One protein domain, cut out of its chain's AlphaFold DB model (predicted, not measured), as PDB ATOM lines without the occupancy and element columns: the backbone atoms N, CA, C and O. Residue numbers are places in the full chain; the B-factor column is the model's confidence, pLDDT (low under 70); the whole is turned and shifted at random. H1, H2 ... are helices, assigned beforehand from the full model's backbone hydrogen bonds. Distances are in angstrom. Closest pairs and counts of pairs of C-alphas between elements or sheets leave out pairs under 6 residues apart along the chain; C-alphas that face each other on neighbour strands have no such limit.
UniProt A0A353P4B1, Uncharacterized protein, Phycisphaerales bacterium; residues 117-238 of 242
ATOM      1  N   THR A 117      33.637  -7.604  30.982       57.62
ATOM      2  CA  THR A 117      32.484  -6.785  31.350       57.62
ATOM      3  C   THR A 117      32.783  -5.304  31.104       57.62
ATOM      4  O   THR A 117      33.918  -4.839  31.236       57.62
ATOM      5  N   LYS A 118      31.744  -4.509  30.818       61.09
ATOM      6  CA  LYS A 118      31.831  -3.047  30.614       61.09
ATOM      7  C   LYS A 118      32.605  -2.315  31.728       61.09
ATOM      8  O   LYS A 118      33.224  -1.283  31.478       61.09
ATOM      9  N   HIS A 119      32.583  -2.845  32.952       58.34
ATOM     10  CA  HIS A 119      33.337  -2.317  34.091       58.34
ATOM     11  C   HIS A 119      34.840  -2.607  34.025       58.34
ATOM     12  O   HIS A 119      35.628  -1.704  34.303       58.34
ATOM     13  N   GLN A 120      35.239  -3.816  33.620       59.94
ATOM     14  CA  GLN A 120      36.650  -4.175  33.443       59.94
ATOM     15  C   GLN A 120      37.295  -3.301  32.368       59.94
ATOM     16  O   GLN A 120      38.371  -2.754  32.584       59.94
ATOM     17  N   PHE A 121      36.588  -3.051  31.264       68.44
ATOM     18  CA  PHE A 121      37.093  -2.165  30.218       68.44
ATOM     19  C   PHE A 121      37.346  -0.730  30.712       68.44
ATOM     20  O   PHE A 121      38.426  -0.184  30.498       68.44
ATOM     21  N   LYS A 122      36.374  -0.114  31.403       71.25
ATOM     22  CA  LYS A 122      36.533   1.248  31.947       71.25
ATOM     23  C   LYS A 122      37.716   1.341  32.910       71.25
ATOM     24  O   LYS A 122      38.441   2.330  32.895       71.25
ATOM     25  N   PHE A 123      37.918   0.305  33.723       66.75
ATOM     26  CA  PHE A 123      39.069   0.216  34.614       66.75
ATOM     27  C   PHE A 123      40.388   0.178  33.830       66.75
ATOM     28  O   PHE A 123      41.273   0.987  34.094       66.75
ATOM     29  N   TYR A 124      40.495  -0.685  32.818       67.75
ATOM     30  CA  TYR A 124      41.697  -0.796  31.990       67.75
ATOM     31  C   TYR A 124      41.995   0.470  31.172       67.75
ATOM     32  O   TYR A 124      43.139   0.916  31.097       67.75
ATOM     33  N   ALA A 125      40.973   1.109  30.608       72.81
ATOM     34  CA  ALA A 125      41.129   2.386  29.918       72.81
ATOM     35  C   ALA A 125      41.604   3.502  30.871       72.81
ATOM     36  O   ALA A 125      42.461   4.308  30.506       72.81
ATOM     37  N   ALA A 126      41.114   3.523  32.116       72.88
ATOM     38  CA  ALA A 126      41.555   4.490  33.120       72.88
ATOM     39  C   ALA A 126      43.024   4.286  33.539       72.88
ATOM     40  O   ALA A 126      43.716   5.268  33.815       72.88
ATOM     41  N   THR A 127      43.520   3.045  33.553       71.94
ATOM     42  CA  THR A 127      44.909   2.713  33.923       71.94
ATOM     43  C   THR A 127      45.896   2.780  32.755       71.94
ATOM     44  O   THR A 127      47.107   2.732  32.973       71.94
ATOM     45  N   CYS A 128      45.415   2.954  31.520       77.25
ATOM     46  CA  CYS A 128      46.272   3.117  30.350       77.25
ATOM     47  C   CYS A 128      47.150   4.372  30.426       77.25
ATOM     48  O   CYS A 128      46.744   5.434  30.918       77.25
ATOM     49  N   SER A 129      48.343   4.273  29.836       84.75
ATOM     50  CA  SER A 129      49.211   5.427  29.593       84.75
ATOM     51  C   SER A 129      48.545   6.432  28.640       84.75
ATOM     52  O   SER A 129      47.609   6.098  27.912       84.75
ATOM     53  N   HIS A 130      49.049   7.670  28.604       86.38
ATOM     54  CA  HIS A 130      48.561   8.712  27.686       86.38
ATOM     55  C   HIS A 130      48.610   8.291  26.211       86.38
ATOM     56  O   HIS A 130      47.745   8.666  25.427       86.38
ATOM     57  N   ILE A 131      49.597   7.480  25.839       85.31
ATOM     58  CA  ILE A 131      49.694   6.935  24.486       85.31
ATOM     59  C   ILE A 131      48.777   5.725  24.307       85.31
ATOM     60  O   ILE A 131      48.135   5.595  23.267       85.31
ATOM     61  N   GLY A 132      48.660   4.866  25.323       84.06
ATOM     62  CA  GLY A 132      47.760   3.715  25.278       84.06
ATOM     63  C   GLY A 132      46.305   4.125  25.068       84.06
ATOM     64  O   GLY A 132      45.626   3.544  24.228       84.06
ATOM     65  N   ILE A 133      45.845   5.191  25.734       87.06
ATOM     66  CA  ILE A 133      44.480   5.706  25.544       87.06
ATOM     67  C   ILE A 133      44.258   6.281  24.132       87.06
ATOM     68  O   ILE A 133      43.171   6.135  23.579       87.06
ATOM     69  N   LEU A 134      45.286   6.859  23.497       88.94
ATOM     70  CA  LEU A 134      45.215   7.289  22.094       88.94
ATOM     71  C   LEU A 134      45.183   6.096  21.125       88.94
ATOM     72  O   LEU A 134      44.446   6.124  20.143       88.94
ATOM     73  N   ALA A 135      45.925   5.025  21.412       85.75
ATOM     74  CA  ALA A 135      45.862   3.789  20.633       85.75
ATOM     75  C   ALA A 135      44.471   3.135  20.727       85.75
ATOM     76  O   ALA A 135      43.898   2.744  19.708       85.75
ATOM     77  N   LEU A 136      43.889   3.103  21.933       83.44
ATOM     78  CA  LEU A 136      42.498   2.693  22.156       83.44
ATOM     79  C   LEU A 136      41.520   3.571  21.363       83.44
ATOM     80  O   LEU A 136      40.536   3.067  20.828       83.44
ATOM     81  N   TYR A 137      41.805   4.867  21.234       87.81
ATOM     82  CA  TYR A 137      40.991   5.774  20.432       87.81
ATOM     83  C   TYR A 137      41.059   5.473  18.929       87.81
ATOM     84  O   TYR A 137      40.027   5.471  18.257       87.81
ATOM     85  N   CYS A 138      42.242   5.146  18.395       84.88
ATOM     86  CA  CYS A 138      42.381   4.679  17.012       84.88
ATOM     87  C   CYS A 138      41.563   3.408  16.759       84.88
ATOM     88  O   CYS A 138      40.900   3.296  15.727       84.88
ATOM     89  N   LEU A 139      41.575   2.466  17.706       78.81
ATOM     90  CA  LEU A 139      40.769   1.248  17.630       78.81
ATOM     91  C   LEU A 139      39.269   1.556  17.663       78.81
ATOM     92  O   LEU A 139      38.535   1.053  16.814       78.81
ATOM     93  N   ALA A 140      38.837   2.443  18.567       80.00
ATOM     94  CA  ALA A 140      37.453   2.916  18.645       80.00
ATOM     95  C   ALA A 140      36.968   3.455  17.297       80.00
ATOM     96  O   ALA A 140      35.923   3.059  16.787       80.00
ATOM     97  N   LYS A 141      37.766   4.344  16.695       83.25
ATOM     98  CA  LYS A 141      37.478   4.962  15.399       83.25
ATOM     99  C   LYS A 141      37.466   3.956  14.256       83.25
ATOM    100  O   LYS A 141      36.610   4.051  13.382       83.25
ATOM    101  N   THR A 142      38.406   3.015  14.255       79.06
ATOM    102  CA  THR A 142      38.495   1.950  13.243       79.06
ATOM    103  C   THR A 142      37.216   1.121  13.236       79.06
ATOM    104  O   THR A 142      36.661   0.878  12.164       79.06
ATOM    105  N   ALA A 143      36.715   0.759  14.419       73.06
ATOM    106  CA  ALA A 143      35.476   0.009  14.574       73.06
ATOM    107  C   ALA A 143      34.245   0.828  14.154       73.06
ATOM    108  O   ALA A 143      33.567   0.472  13.188       73.06
ATOM    109  N   SER A 144      34.074   2.009  14.756       75.88
ATOM    110  CA  SER A 144      32.965   2.944  14.507       75.88
ATOM    111  C   SER A 144      32.839   3.344  13.029       75.88
ATOM    112  O   SER A 144      31.740   3.442  12.482       75.88
ATOM    113  N   LYS A 145      33.968   3.542  12.332       80.06
ATOM    114  CA  LYS A 145      34.005   3.938  10.913       80.06
ATOM    115  C   LYS A 145      34.188   2.775   9.939       80.06
ATOM    116  O   LYS A 145      34.216   3.025   8.735       80.06
ATOM    117  N   LYS A 146      34.335   1.536  10.422       74.19
ATOM    118  CA  LYS A 146      34.654   0.341   9.615       74.19
ATOM    119  C   LYS A 146      35.838   0.546   8.654       74.19
ATOM    120  O   LYS A 146      35.877  -0.034   7.571       74.19
ATOM    121  N   LYS A 147      36.800   1.397   9.032       77.19
ATOM    122  CA  LYS A 147      37.993   1.714   8.233       77.19
ATOM    123  C   LYS A 147      39.177   0.955   8.829       77.19
ATOM    124  O   LYS A 147      39.650   1.376   9.884       77.19
ATOM    125  N   PRO A 148      39.654  -0.135   8.201       72.38
ATOM    126  CA  PRO A 148      40.730  -0.941   8.763       72.38
ATOM    127  C   PRO A 148      42.020  -0.124   8.892       72.38
ATOM    128  O   PRO A 148      42.337   0.721   8.050       72.38
ATOM    129  N   MET A 149      42.773  -0.384   9.959       76.12
ATOM    130  CA  MET A 149      44.037   0.282  10.257       76.12
ATOM    131  C   MET A 149      45.042  -0.745  10.781       76.12
ATOM    132  O   MET A 149      44.716  -1.551  11.649       76.12
ATOM    133  N   SER A 150      46.268  -0.718  10.257       78.19
ATOM    134  CA  SER A 150      47.348  -1.575  10.748       78.19
ATOM    135  C   SER A 150      47.983  -0.996  12.016       78.19
ATOM    136  O   SER A 150      48.013   0.219  12.212       78.19
ATOM    137  N   LEU A 151      48.558  -1.864  12.857       73.44
ATOM    138  CA  LEU A 151      49.297  -1.459  14.060       73.44
ATOM    139  C   LEU A 151      50.412  -0.453  13.731       73.44
ATOM    140  O   LEU A 151      50.563   0.555  14.415       73.44
ATOM    141  N   LEU A 152      51.156  -0.706  12.649       76.62
ATOM    142  CA  LEU A 152      52.207   0.193  12.177       76.62
ATOM    143  C   LEU A 152      51.642   1.589  11.888       76.62
ATOM    144  O   LEU A 152      52.238   2.586  12.280       76.62
ATOM    145  N   LYS A 153      50.449   1.664  11.283       81.00
ATOM    146  CA  LYS A 153      49.816   2.944  10.969       81.00
ATOM    147  C   LYS A 153      49.358   3.703  12.212       81.00
ATOM    148  O   LYS A 153      49.459   4.927  12.234       81.00
ATOM    149  N   ILE A 154      48.903   2.991  13.247       82.44
ATOM    150  CA  ILE A 154      48.614   3.583  14.563       82.44
ATOM    151  C   ILE A 154      49.893   4.197  15.133       82.44
ATOM    152  O   ILE A 154      49.883   5.356  15.534       82.44
ATOM    153  N   ILE A 155      51.000   3.450  15.132       80.94
ATOM    154  CA  ILE A 155      52.278   3.939  15.663       80.94
ATOM    155  C   ILE A 155      52.765   5.158  14.868       80.94
ATOM    156  O   ILE A 155      53.150   6.147  15.481       80.94
ATOM    157  N   GLU A 156      52.687   5.140  13.534       82.88
ATOM    158  CA  GLU A 156      53.040   6.289  12.684       82.88
ATOM    159  C   GLU A 156      52.216   7.544  13.009       82.88
ATOM    160  O   GLU A 156      52.776   8.635  13.113       82.88
ATOM    161  N   LEU A 157      50.896   7.393  13.182       84.31
ATOM    162  CA  LEU A 157      49.997   8.497  13.538       84.31
ATOM    163  C   LEU A 157      50.328   9.076  14.916       84.31
ATOM    164  O   LEU A 157      50.316  10.289  15.093       84.31
ATOM    165  N   LEU A 158      50.643   8.221  15.890       85.19
ATOM    166  CA  LEU A 158      50.988   8.657  17.246       85.19
ATOM    167  C   LEU A 158      52.396   9.252  17.328       85.19
ATOM    168  O   LEU A 158      52.628  10.173  18.107       85.19
ATOM    169  N   ALA A 159      53.321   8.760  16.505       81.12
ATOM    170  CA  ALA A 159      54.669   9.295  16.408       81.12
ATOM    171  C   ALA A 159      54.700  10.681  15.750       81.12
ATOM    172  O   ALA A 159      55.694  11.384  15.902       81.12
ATOM    173  N   ASN A 160      53.641  11.105  15.044       73.88
ATOM    174  CA  ASN A 160      53.557  12.425  14.405       73.88
ATOM    175  C   ASN A 160      54.795  12.741  13.531       73.88
ATOM    176  O   ASN A 160      55.377  13.823  13.592       73.88
ATOM    177  N   GLY A 161      55.284  11.748  12.782       65.06
ATOM    178  CA  GLY A 161      56.496  11.891  11.965       65.06
ATOM    179  C   GLY A 161      57.809  12.032  12.750       65.06
ATOM    180  O   GLY A 161      58.860  12.210  12.137       65.06
ATOM    181  N   ASN A 162      57.792  11.925  14.083       66.81
ATOM    182  CA  ASN A 162      58.997  11.848  14.897       66.81
ATOM    183  C   ASN A 162      59.671  10.484  14.684       66.81
ATOM    184  O   ASN A 162      59.184   9.445  15.132       66.81
ATOM    185  N   THR A 163      60.809  10.493  13.995       64.50
ATOM    186  CA  THR A 163      61.605   9.293  13.699       64.50
ATOM    187  C   THR A 163      62.622   8.968  14.792       64.50
ATOM    188  O   THR A 163      63.481   8.107  14.598       64.50
ATOM    189  N   ASN A 164      62.581   9.658  15.936       72.00
ATOM    190  CA  ASN A 164      63.462   9.356  17.051       72.00
ATOM    191  C   ASN A 164      63.148   7.955  17.595       72.00
ATOM    192  O   ASN A 164      62.066   7.702  18.126       72.00
ATOM    193  N   ALA A 165      64.115   7.043  17.481       62.12
ATOM    194  CA  ALA A 165      63.958   5.637  17.847       62.12
ATOM    195  C   ALA A 165      63.509   5.443  19.307       62.12
ATOM    196  O   ALA A 165      62.758   4.514  19.609       62.12
ATOM    197  N   ARG A 166      63.926   6.343  20.209       65.94
ATOM    198  CA  ARG A 166      63.515   6.319  21.618       65.94
ATOM    199  C   ARG A 166      62.025   6.613  21.778       65.94
ATOM    200  O   ARG A 166      61.342   5.908  22.515       65.94
ATOM    201  N   ASP A 167      61.522   7.619  21.076       66.94
ATOM    202  CA  ASP A 167      60.116   8.013  21.158       66.94
ATOM    203  C   ASP A 167      59.242   6.950  20.487       66.94
ATOM    204  O   ASP A 167      58.245   6.518  21.057       66.94
ATOM    205  N   TYR A 168      59.695   6.408  19.352       69.00
ATOM    206  CA  TYR A 168      59.051   5.289  18.661       69.00
ATOM    207  C   TYR A 168      58.887   4.047  19.554       69.00
ATOM    208  O   TYR A 168      57.841   3.397  19.522       69.00
ATOM    209  N   TYR A 169      59.879   3.743  20.401       70.81
ATOM    210  CA  TYR A 169      59.791   2.673  21.400       70.81
ATOM    211  C   TYR A 169      58.733   2.956  22.480       70.81
ATOM    212  O   TYR A 169      57.957   2.072  22.838       70.81
ATOM    213  N   TYR A 170      58.647   4.188  22.988       69.12
ATOM    214  CA  TYR A 170      57.594   4.541  23.947       69.12
ATOM    215  C   TYR A 170      56.202   4.494  23.313       69.12
ATOM    216  O   TYR A 170      55.255   4.039  23.962       69.12
ATOM    217  N   TYR A 171      56.075   4.907  22.048       70.50
ATOM    218  CA  TYR A 171      54.815   4.811  21.323       70.50
ATOM    219  C   TYR A 171      54.387   3.359  21.128       70.50
ATOM    220  O   TYR A 171      53.248   3.014  21.437       70.50
ATOM    221  N   SER A 172      55.301   2.489  20.693       66.56
ATOM    222  CA  SER A 172      55.008   1.070  20.488       66.56
ATOM    223  C   SER A 172      54.677   0.346  21.796       66.56
ATOM    224  O   SER A 172      53.721  -0.426  21.824       66.56
ATOM    225  N   MET A 173      55.365   0.646  22.902       69.38
ATOM    226  CA  MET A 173      55.034   0.093  24.222       69.38
ATOM    227  C   MET A 173      53.683   0.599  24.737       69.38
ATOM    228  O   MET A 173      52.893  -0.183  25.261       69.38
ATOM    229  N   GLY A 174      53.375   1.887  24.556       67.12
ATOM    230  CA  GLY A 174      52.070   2.448  24.908       67.12
ATOM    231  C   GLY A 174      50.930   1.798  24.125       67.12
ATOM    232  O   GLY A 174      49.909   1.443  24.709       67.12
ATOM    233  N   VAL A 175      51.142   1.578  22.825       69.25
ATOM    234  CA  VAL A 175      50.227   0.836  21.954       69.25
ATOM    235  C   VAL A 175      50.072  -0.600  22.455       69.25
ATOM    236  O   VAL A 175      48.952  -1.011  22.725       69.25
ATOM    237  N   LEU A 176      51.160  -1.345  22.665       67.81
ATOM    238  CA  LEU A 176      51.102  -2.729  23.156       67.81
ATOM    239  C   LEU A 176      50.345  -2.851  24.482       67.81
ATOM    240  O   LEU A 176      49.533  -3.758  24.626       67.81
ATOM    241  N   ILE A 177      50.554  -1.923  25.419       65.00
ATOM    242  CA  ILE A 177      49.817  -1.891  26.690       65.00
ATOM    243  C   ILE A 177      48.330  -1.599  26.442       65.00
ATOM    244  O   ILE A 177      47.482  -2.312  26.972       65.00
ATOM    245  N   GLY A 178      47.991  -0.623  25.594       64.44
ATOM    246  CA  GLY A 178      46.595  -0.351  25.230       64.44
ATOM    247  C   GLY A 178      45.911  -1.550  24.561       64.44
ATOM    248  O   GLY A 178      44.773  -1.876  24.876       64.44
ATOM    249  N   PHE A 179      46.623  -2.268  23.693       67.38
ATOM    250  CA  PHE A 179      46.142  -3.508  23.084       67.38
ATOM    251  C   PHE A 179      46.067  -4.662  24.089       67.38
ATOM    252  O   PHE A 179      45.164  -5.488  23.992       67.38
ATOM    253  N   SER A 180      46.956  -4.719  25.085       60.69
ATOM    254  CA  SER A 180      46.911  -5.738  26.140       60.69
ATOM    255  C   SER A 180      45.617  -5.675  26.954       60.69
ATOM    256  O   SER A 180      45.103  -6.720  27.337       60.69
ATOM    257  N   CYS A 181      45.008  -4.489  27.085       58.06
ATOM    258  CA  CYS A 181      43.676  -4.324  27.674       58.06
ATOM    259  C   CYS A 181      42.562  -5.051  26.897       58.06
ATOM    260  O   CYS A 181      41.486  -5.275  27.443       58.06
ATOM    261  N   PHE A 182      42.810  -5.410  25.637       58.62
ATOM    262  CA  PHE A 182      41.916  -6.209  24.798       58.62
ATOM    263  C   PHE A 182      42.375  -7.662  24.625       58.62
ATOM    264  O   PHE A 182      41.562  -8.527  24.311       58.62
ATOM    265  N   MET A 183      43.666  -7.937  24.809       53.66
ATOM    266  CA  MET A 183      44.321  -9.186  24.402       53.66
ATOM    267  C   MET A 183      44.410 -10.240  25.511       53.66
ATOM    268  O   MET A 183      45.213 -11.166  25.405       53.66
ATOM    269  N   GLU A 184      43.568 -10.174  26.543       45.97
ATOM    270  CA  GLU A 184      43.556 -11.136  27.661       45.97
ATOM    271  C   GLU A 184      43.156 -12.586  27.263       45.97
ATOM    272  O   GLU A 184      42.848 -13.406  28.121       45.97
ATOM    273  N   GLN A 185      43.198 -12.953  25.971       43.31
ATOM    274  CA  GLN A 185      42.934 -14.312  25.472       43.31
ATOM    275  C   GLN A 185      43.934 -14.830  24.416       43.31
ATOM    276  O   GLN A 185      43.556 -15.568  23.513       43.31
ATOM    277  N   GLY A 186      45.225 -14.489  24.505       36.00
ATOM    278  CA  GLY A 186      46.269 -15.238  23.776       36.00
ATOM    279  C   GLY A 186      46.169 -15.210  22.240       36.00
ATOM    280  O   GLY A 186      46.718 -16.081  21.567       36.00
ATOM    281  N   VAL A 187      45.485 -14.215  21.670       37.88
ATOM    282  CA  VAL A 187      45.317 -14.066  20.220       37.88
ATOM    283  C   VAL A 187      46.571 -13.418  19.640       37.88
ATOM    284  O   VAL A 187      46.673 -12.207  19.534       37.88
ATOM    285  N   THR A 188      47.565 -14.214  19.257       34.94
ATOM    286  CA  THR A 188      48.829 -13.718  18.673       34.94
ATOM    287  C   THR A 188      48.696 -13.209  17.232       34.94
ATOM    288  O   THR A 188      49.655 -12.669  16.686       34.94
ATOM    289  N   ASN A 189      47.509 -13.323  16.627       36.62
ATOM    290  CA  ASN A 189      47.199 -12.830  15.289       36.62
ATOM    291  C   ASN A 189      46.030 -11.842  15.359       36.62
ATOM    292  O   ASN A 189      44.864 -12.228  15.300       36.62
ATOM    293  N   ILE A 190      46.347 -10.553  15.484       44.69
ATOM    294  CA  ILE A 190      45.354  -9.482  15.400       44.69
ATOM    295  C   ILE A 190      45.012  -9.285  13.917       44.69
ATOM    296  O   ILE A 190      45.484  -8.359  13.260       44.69
ATOM    297  N   ASN A 191      44.191 -10.179  13.373       39.62
ATOM    298  CA  ASN A 191      43.288  -9.783  12.308       39.62
ATOM    299  C   ASN A 191      42.160  -9.054  13.042       39.62
ATOM    300  O   ASN A 191      41.428  -9.701  13.792       39.62
ATOM    301  N   ILE A 192      42.100  -7.717  12.954       48.12
ATOM    302  CA  ILE A 192      41.011  -6.919  13.548       48.12
ATOM    303  C   ILE A 192      39.752  -7.223  12.734       48.12
ATOM    304  O   ILE A 192      39.291  -6.408  11.941       48.12
ATOM    305  N   ASP A 193      39.249  -8.444  12.862       38.94
ATOM    306  CA  ASP A 193      37.971  -8.813  12.316       38.94
ATOM    307  C   ASP A 193      36.901  -8.310  13.282       38.94
ATOM    308  O   ASP A 193      37.023  -8.391  14.507       38.94
ATOM    309  N   SER A 194      35.884  -7.716  12.679       42.41
ATOM    310  CA  SER A 194      34.842  -6.832  13.218       42.41
ATOM    311  C   SER A 194      34.051  -7.316  14.449       42.41
ATOM    312  O   SER A 194      33.166  -6.608  14.927       42.41
ATOM    313  N   GLN A 195      34.346  -8.497  14.989       39.56
ATOM    314  CA  GLN A 195      33.576  -9.135  16.055       39.56
ATOM    315  C   GLN A 195      33.912  -8.640  17.472       39.56
ATOM    316  O   GLN A 195      33.084  -8.805  18.365       39.56
ATOM    317  N   LEU A 196      35.067  -7.999  17.701       46.34
ATOM    318  CA  LEU A 196      35.468  -7.577  19.056       46.34
ATOM    319  C   LEU A 196      34.834  -6.251  19.539       46.34
ATOM    320  O   LEU A 196      35.004  -5.891  20.702       46.34
ATOM    321  N   LEU A 197      34.126  -5.506  18.679       51.75
ATOM    322  CA  LEU A 197      33.736  -4.104  18.926       51.75
ATOM    323  C   LEU A 197      32.232  -3.827  18.755       51.75
ATOM    324  O   LEU A 197      31.827  -2.762  18.305       51.75
ATOM    325  N   THR A 198      31.351  -4.725  19.195       44.56
ATOM    326  CA  THR A 198      29.884  -4.510  19.147       44.56
ATOM    327  C   THR A 198      29.347  -3.410  20.090       44.56
ATOM    328  O   THR A 198      28.146  -3.315  20.325       44.56
ATOM    329  N   THR A 199      30.207  -2.522  20.601       53.41
ATOM    330  CA  THR A 199      29.836  -1.322  21.379       53.41
ATOM    331  C   THR A 199      30.407  -0.034  20.761       53.41
ATOM    332  O   THR A 199      30.910   0.841  21.458       53.41
ATOM    333  N   ASP A 200      30.302   0.091  19.434       62.09
ATOM    334  CA  ASP A 200      30.983   1.094  18.595       62.09
ATOM    335  C   ASP A 200      30.925   2.556  19.084       62.09
ATOM    336  O   ASP A 200      31.954   3.229  19.142       62.09
ATOM    337  N   LEU A 201      29.751   3.080  19.457       64.81
ATOM    338  CA  LEU A 201      29.607   4.526  19.700       64.81
ATOM    339  C   LEU A 201      29.848   4.937  21.161       64.81
ATOM    340  O   LEU A 201      30.462   5.966  21.439       64.81
ATOM    341  N   GLU A 202      29.366   4.140  22.118       71.81
ATOM    342  CA  GLU A 202      29.542   4.438  23.546       71.81
ATOM    343  C   GLU A 202      31.020   4.317  23.955       71.81
ATOM    344  O   GLU A 202      31.514   5.097  24.771       71.81
ATOM    345  N   PHE A 203      31.733   3.381  23.326       76.12
ATOM    346  CA  PHE A 203      33.161   3.165  23.495       76.12
ATOM    347  C   PHE A 203      33.991   4.364  23.029       76.12
ATOM    348  O   PHE A 203      34.791   4.904  23.795       76.12
ATOM    349  N   GLU A 204      33.757   4.825  21.796       83.00
ATOM    350  CA  GLU A 204      34.441   5.994  21.239       83.00
ATOM    351  C   GLU A 204      34.233   7.231  22.122       83.00
ATOM    352  O   GLU A 204      35.192   7.942  22.440       83.00
ATOM    353  N   ASN A 205      32.995   7.453  22.572       85.94
ATOM    354  CA  ASN A 205      32.643   8.586  23.422       85.94
ATOM    355  C   ASN A 205      33.330   8.528  24.789       85.94
ATOM    356  O   ASN A 205      33.826   9.549  25.266       85.94
ATOM    357  N   TYR A 206      33.397   7.346  25.409       84.81
ATOM    358  CA  TYR A 206      34.074   7.174  26.691       84.81
ATOM    359  C   TYR A 206      35.575   7.465  26.587       84.81
ATOM    360  O   TYR A 206      36.111   8.237  27.384       84.81
ATOM    361  N   ILE A 207      36.248   6.904  25.580       87.50
ATOM    362  CA  ILE A 207      37.688   7.106  25.382       87.50
ATOM    363  C   ILE A 207      37.995   8.566  25.046       87.50
ATOM    364  O   ILE A 207      38.915   9.150  25.619       87.50
ATOM    365  N   ARG A 208      37.175   9.200  24.200       90.44
ATOM    366  CA  ARG A 208      37.280  10.637  23.917       90.44
ATOM    367  C   ARG A 208      37.103  11.484  25.180       90.44
ATOM    368  O   ARG A 208      37.862  12.430  25.387       90.44
ATOM    369  N   ALA A 209      36.128  11.156  26.027       89.56
ATOM    370  CA  ALA A 209      35.914  11.864  27.283       89.56
ATOM    371  C   ALA A 209      37.117  11.724  28.233       89.56
ATOM    372  O   ALA A 209      37.529  12.718  28.830       89.56
ATOM    373  N   ASP A 210      37.723  10.535  28.335       89.00
ATOM    374  CA  ASP A 210      38.905  10.330  29.181       89.00
ATOM    375  C   ASP A 210      40.139  11.080  28.655       89.00
ATOM    376  O   ASP A 210      40.872  11.688  29.438       89.00
ATOM    377  N   ILE A 211      40.341  11.132  27.334       91.50
ATOM    378  CA  ILE A 211      41.408  11.944  26.726       91.50
ATOM    379  C   ILE A 211      41.208  13.429  27.059       91.50
ATOM    380  O   ILE A 211      42.136  14.082  27.540       91.50
ATOM    381  N   ASN A 212      39.993  13.956  26.881       92.88
ATOM    382  CA  ASN A 212      39.677  15.354  27.194       92.88
ATOM    383  C   ASN A 212      39.853  15.675  28.683       92.88
ATOM    384  O   ASN A 212      40.351  16.749  29.032       92.88
ATOM    385  N   ARG A 213      39.501  14.735  29.567       92.50
ATOM    386  CA  ARG A 213      39.758  14.839  31.007       92.50
ATOM    387  C   ARG A 213      41.256  14.963  31.290       92.50
ATOM    388  O   ARG A 213      41.643  15.856  32.035       92.50
ATOM    389  N   ARG A 214      42.102  14.133  30.663       91.00
ATOM    390  CA  ARG A 214      43.573  14.188  30.814       91.00
ATOM    391  C   ARG A 214      44.174  15.487  30.271       91.00
ATOM    392  O   ARG A 214      45.097  16.022  30.872       91.00
ATOM    393  N   ILE A 215      43.646  16.016  29.167       91.56
ATOM    394  CA  ILE A 215      44.079  17.309  28.605       91.56
ATOM    395  C   ILE A 215      43.726  18.465  29.552       91.56
ATOM    396  O   ILE A 215      44.508  19.404  29.707       91.56
ATOM    397  N   SER A 216      42.566  18.384  30.206       91.50
ATOM    398  CA  SER A 216      42.061  19.429  31.107       91.50
ATOM    399  C   SER A 216      42.669  19.369  32.514       91.50
ATOM    400  O   SER A 216      42.537  20.324  33.273       91.50
ATOM    401  N   ASP A 217      43.336  18.269  32.871       90.12
ATOM    402  CA  ASP A 217      43.913  18.058  34.199       90.12
ATOM    403  C   ASP A 217      45.087  19.027  34.453       90.12
ATOM    404  O   ASP A 217      46.076  19.000  33.711       90.12
ATOM    405  N   PRO A 218      45.028  19.905  35.475       87.19
ATOM    406  CA  PRO A 218      46.088  20.871  35.756       87.19
ATOM    407  C   PRO A 218      47.418  20.222  36.164       87.19
ATOM    408  O   PRO A 218      48.452  20.871  36.030       87.19
ATOM    409  N   LEU A 219      47.411  18.964  36.618       90.25
ATOM    410  CA  LEU A 219      48.607  18.245  37.065       90.25
ATOM    411  C   LEU A 219      49.429  17.655  35.911       90.25
ATOM    412  O   LEU A 219      50.582  17.282  36.111       90.25
ATOM    413  N   ILE A 220      48.857  17.563  34.708       87.62
ATOM    414  CA  ILE A 220      49.558  17.045  33.530       87.62
ATOM    415  C   ILE A 220      50.431  18.144  32.909       87.62
ATOM    416  O   ILE A 220      49.976  19.267  32.672       87.62
ATOM    417  N   GLU A 221      51.679  17.795  32.589       90.06
ATOM    418  CA  GLU A 221      52.639  18.688  31.940       90.06
ATOM    419  C   GLU A 221      52.135  19.212  30.583       90.06
ATOM    420  O   GLU A 221      51.524  18.486  29.795       90.06
ATOM    421  N   VAL A 222      52.453  20.475  30.269       90.69
ATOM    422  CA  VAL A 222      52.017  21.150  29.030       90.69
ATOM    423  C   VAL A 222      52.446  20.380  27.776       90.69
ATOM    424  O   VAL A 222      51.637  20.178  26.877       90.69
ATOM    425  N   GLN A 223      53.672  19.849  27.749       86.50
ATOM    426  CA  GLN A 223      54.187  19.080  26.606       86.50
ATOM    427  C   GLN A 223      53.369  17.809  26.330       86.50
ATOM    428  O   GLN A 223      53.137  17.443  25.174       86.50
ATOM    429  N   ILE A 224      52.889  17.143  27.384       85.31
ATOM    430  CA  ILE A 224      52.035  15.957  27.263       85.31
ATOM    431  C   ILE A 224      50.664  16.364  26.714       85.31
ATOM    432  O   ILE A 224      50.145  15.694  25.822       85.31
ATOM    433  N   LYS A 225      50.097  17.483  27.184       90.19
ATOM    434  CA  LYS A 225      48.825  18.021  26.669       90.19
ATOM    435  C   LYS A 225      48.915  18.376  25.190       90.19
ATOM    436  O   LYS A 225      48.022  18.014  24.428       90.19
ATOM    437  N   ASP A 226      49.994  19.032  24.779       89.44
ATOM    438  CA  ASP A 226      50.234  19.382  23.377       89.44
ATOM    439  C   ASP A 226      50.355  18.126  22.512       89.44
ATOM    440  O   ASP A 226      49.743  18.036  21.448       89.44
ATOM    441  N   THR A 227      51.071  17.113  23.005       87.44
ATOM    442  CA  THR A 227      51.195  15.814  22.332       87.44
ATOM    443  C   THR A 227      49.835  15.133  22.176       87.44
ATOM    444  O   THR A 227      49.487  14.714  21.072       87.44
ATOM    445  N   LEU A 228      49.036  15.068  23.248       90.06
ATOM    446  CA  LEU A 228      47.684  14.502  23.226       90.06
ATOM    447  C   LEU A 228      46.784  15.236  22.224       90.06
ATOM    448  O   LEU A 228      46.140  14.589  21.402       90.06
ATOM    449  N   ASN A 229      46.777  16.571  22.250       91.62
ATOM    450  CA  ASN A 229      45.992  17.396  21.332       91.62
ATOM    451  C   ASN A 229      46.404  17.195  19.868       91.62
ATOM    452  O   ASN A 229      45.545  17.071  18.995       91.62
ATOM    453  N   ASN A 230      47.708  17.157  19.587       90.62
ATOM    454  CA  ASN A 230      48.223  16.971  18.232       90.62
ATOM    455  C   ASN A 230      47.885  15.581  17.687       90.62
ATOM    456  O   ASN A 230      47.394  15.476  16.562       90.62
ATOM    457  N   CYS A 231      48.070  14.536  18.496       89.88
ATOM    458  CA  CYS A 231      47.696  13.174  18.118       89.88
ATOM    459  C   CYS A 231      46.185  13.061  17.901       89.88
ATOM    460  O   CYS A 231      45.753  12.514  16.892       89.88
ATOM    461  N   LEU A 232      45.370  13.627  18.799       91.31
ATOM    462  CA  LEU A 232      43.912  13.598  18.676       91.31
ATOM    463  C   LEU A 232      43.447  14.240  17.361       91.31
ATOM    464  O   LEU A 232      42.661  13.636  16.635       91.31
ATOM    465  N   LYS A 233      43.995  15.413  17.007       90.94
ATOM    466  CA  LYS A 233      43.715  16.086  15.726       90.94
ATOM    467  C   LYS A 233      44.096  15.232  14.519       90.94
ATOM    468  O   LYS A 233      43.358  15.214  13.541       90.94
ATOM    469  N   GLN A 234      45.227  14.530  14.567       89.31
ATOM    470  CA  GLN A 234      45.677  13.673  13.464       89.31
ATOM    471  C   GLN A 234      44.818  12.431  13.298       89.31
ATOM    472  O   GLN A 234      44.468  12.075  12.173       89.31
ATOM    473  N   ILE A 235      44.453  11.797  14.412       89.56
ATOM    474  CA  ILE A 235      43.530  10.667  14.413       89.56
ATOM    475  C   ILE A 235      42.197  11.127  13.814       89.56
ATOM    476  O   ILE A 235      41.711  10.525  12.858       89.56
ATOM    477  N   ASP A 236      41.640  12.237  14.297       90.44
ATOM    478  CA  ASP A 236      40.393  12.783  13.763       90.44
ATOM    479  C   ASP A 236      40.492  13.142  12.280       90.44
ATOM    480  O   ASP A 236      39.588  12.796  11.526       90.44
ATOM    481  N   ALA A 237      41.587  13.763  11.836       89.88
ATOM    482  CA  ALA A 237      41.809  14.083  10.428       89.88
ATOM    483  C   ALA A 237      41.872  12.818   9.556       89.88
ATOM    484  O   ALA A 237      41.246  12.765   8.499       89.88
ATOM    485  N   TYR A 238      42.554  11.766  10.018       87.81
ATOM    486  CA  TYR A 238      42.637  10.488   9.305       87.81
ATOM    487  C   TYR A 238      41.265   9.816   9.123       87.81
ATOM    488  O   TYR A 238      41.011   9.164   8.102       87.81
TER     489      TYR A 238
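AT A GLANCE: This is residues 117 to 238 of the 242 residues of an uncharacterized protein of Phycisphaerales bacterium (UniProt A0A353P4B1). H2 runs through the middle of a compact helical body; the hairpin of H5 and H6 packs along it as a three-helix up-and-down bundle, each running against the one before. H3 and H4 pack crosswise on H2, and H1 is near it. The printed part has 122 residues, six named helices, H1 to H6, and no named strand: all helix. The radius of gyration of the C-alphas is 13.8 A, the spans 37 by 29 by 26 A.

IN THESE COORDINATES: H1, residues 118 to 127, begins at C-alpha 118 (31.831, -3.047, 30.614). H2 is 130 to 145, 22.7 A; H3 151 to 159; H4 165 to 180, 22.1 A; H5 200 to 216, 24.8 A; H6 222 to 238, 24.3 A, ending at C-alpha 238 (42.637, 10.488, 9.305).

HOW THE PARTS SIT: The hub H2 touches H5; their closest C-alphas, Ser 144 and Asp 200, are 4.9 A apart. Every O i to N i+4 pair is within hydrogen-bond range in H1, H3, H4 and H6; 11 of 12 in H2, 12 of 13 in H5.

THE WHOLE: The printed part has no cut. The H4 to H5 link is long. pLDDT is under 70 in 45 residues, among them 172 to 201.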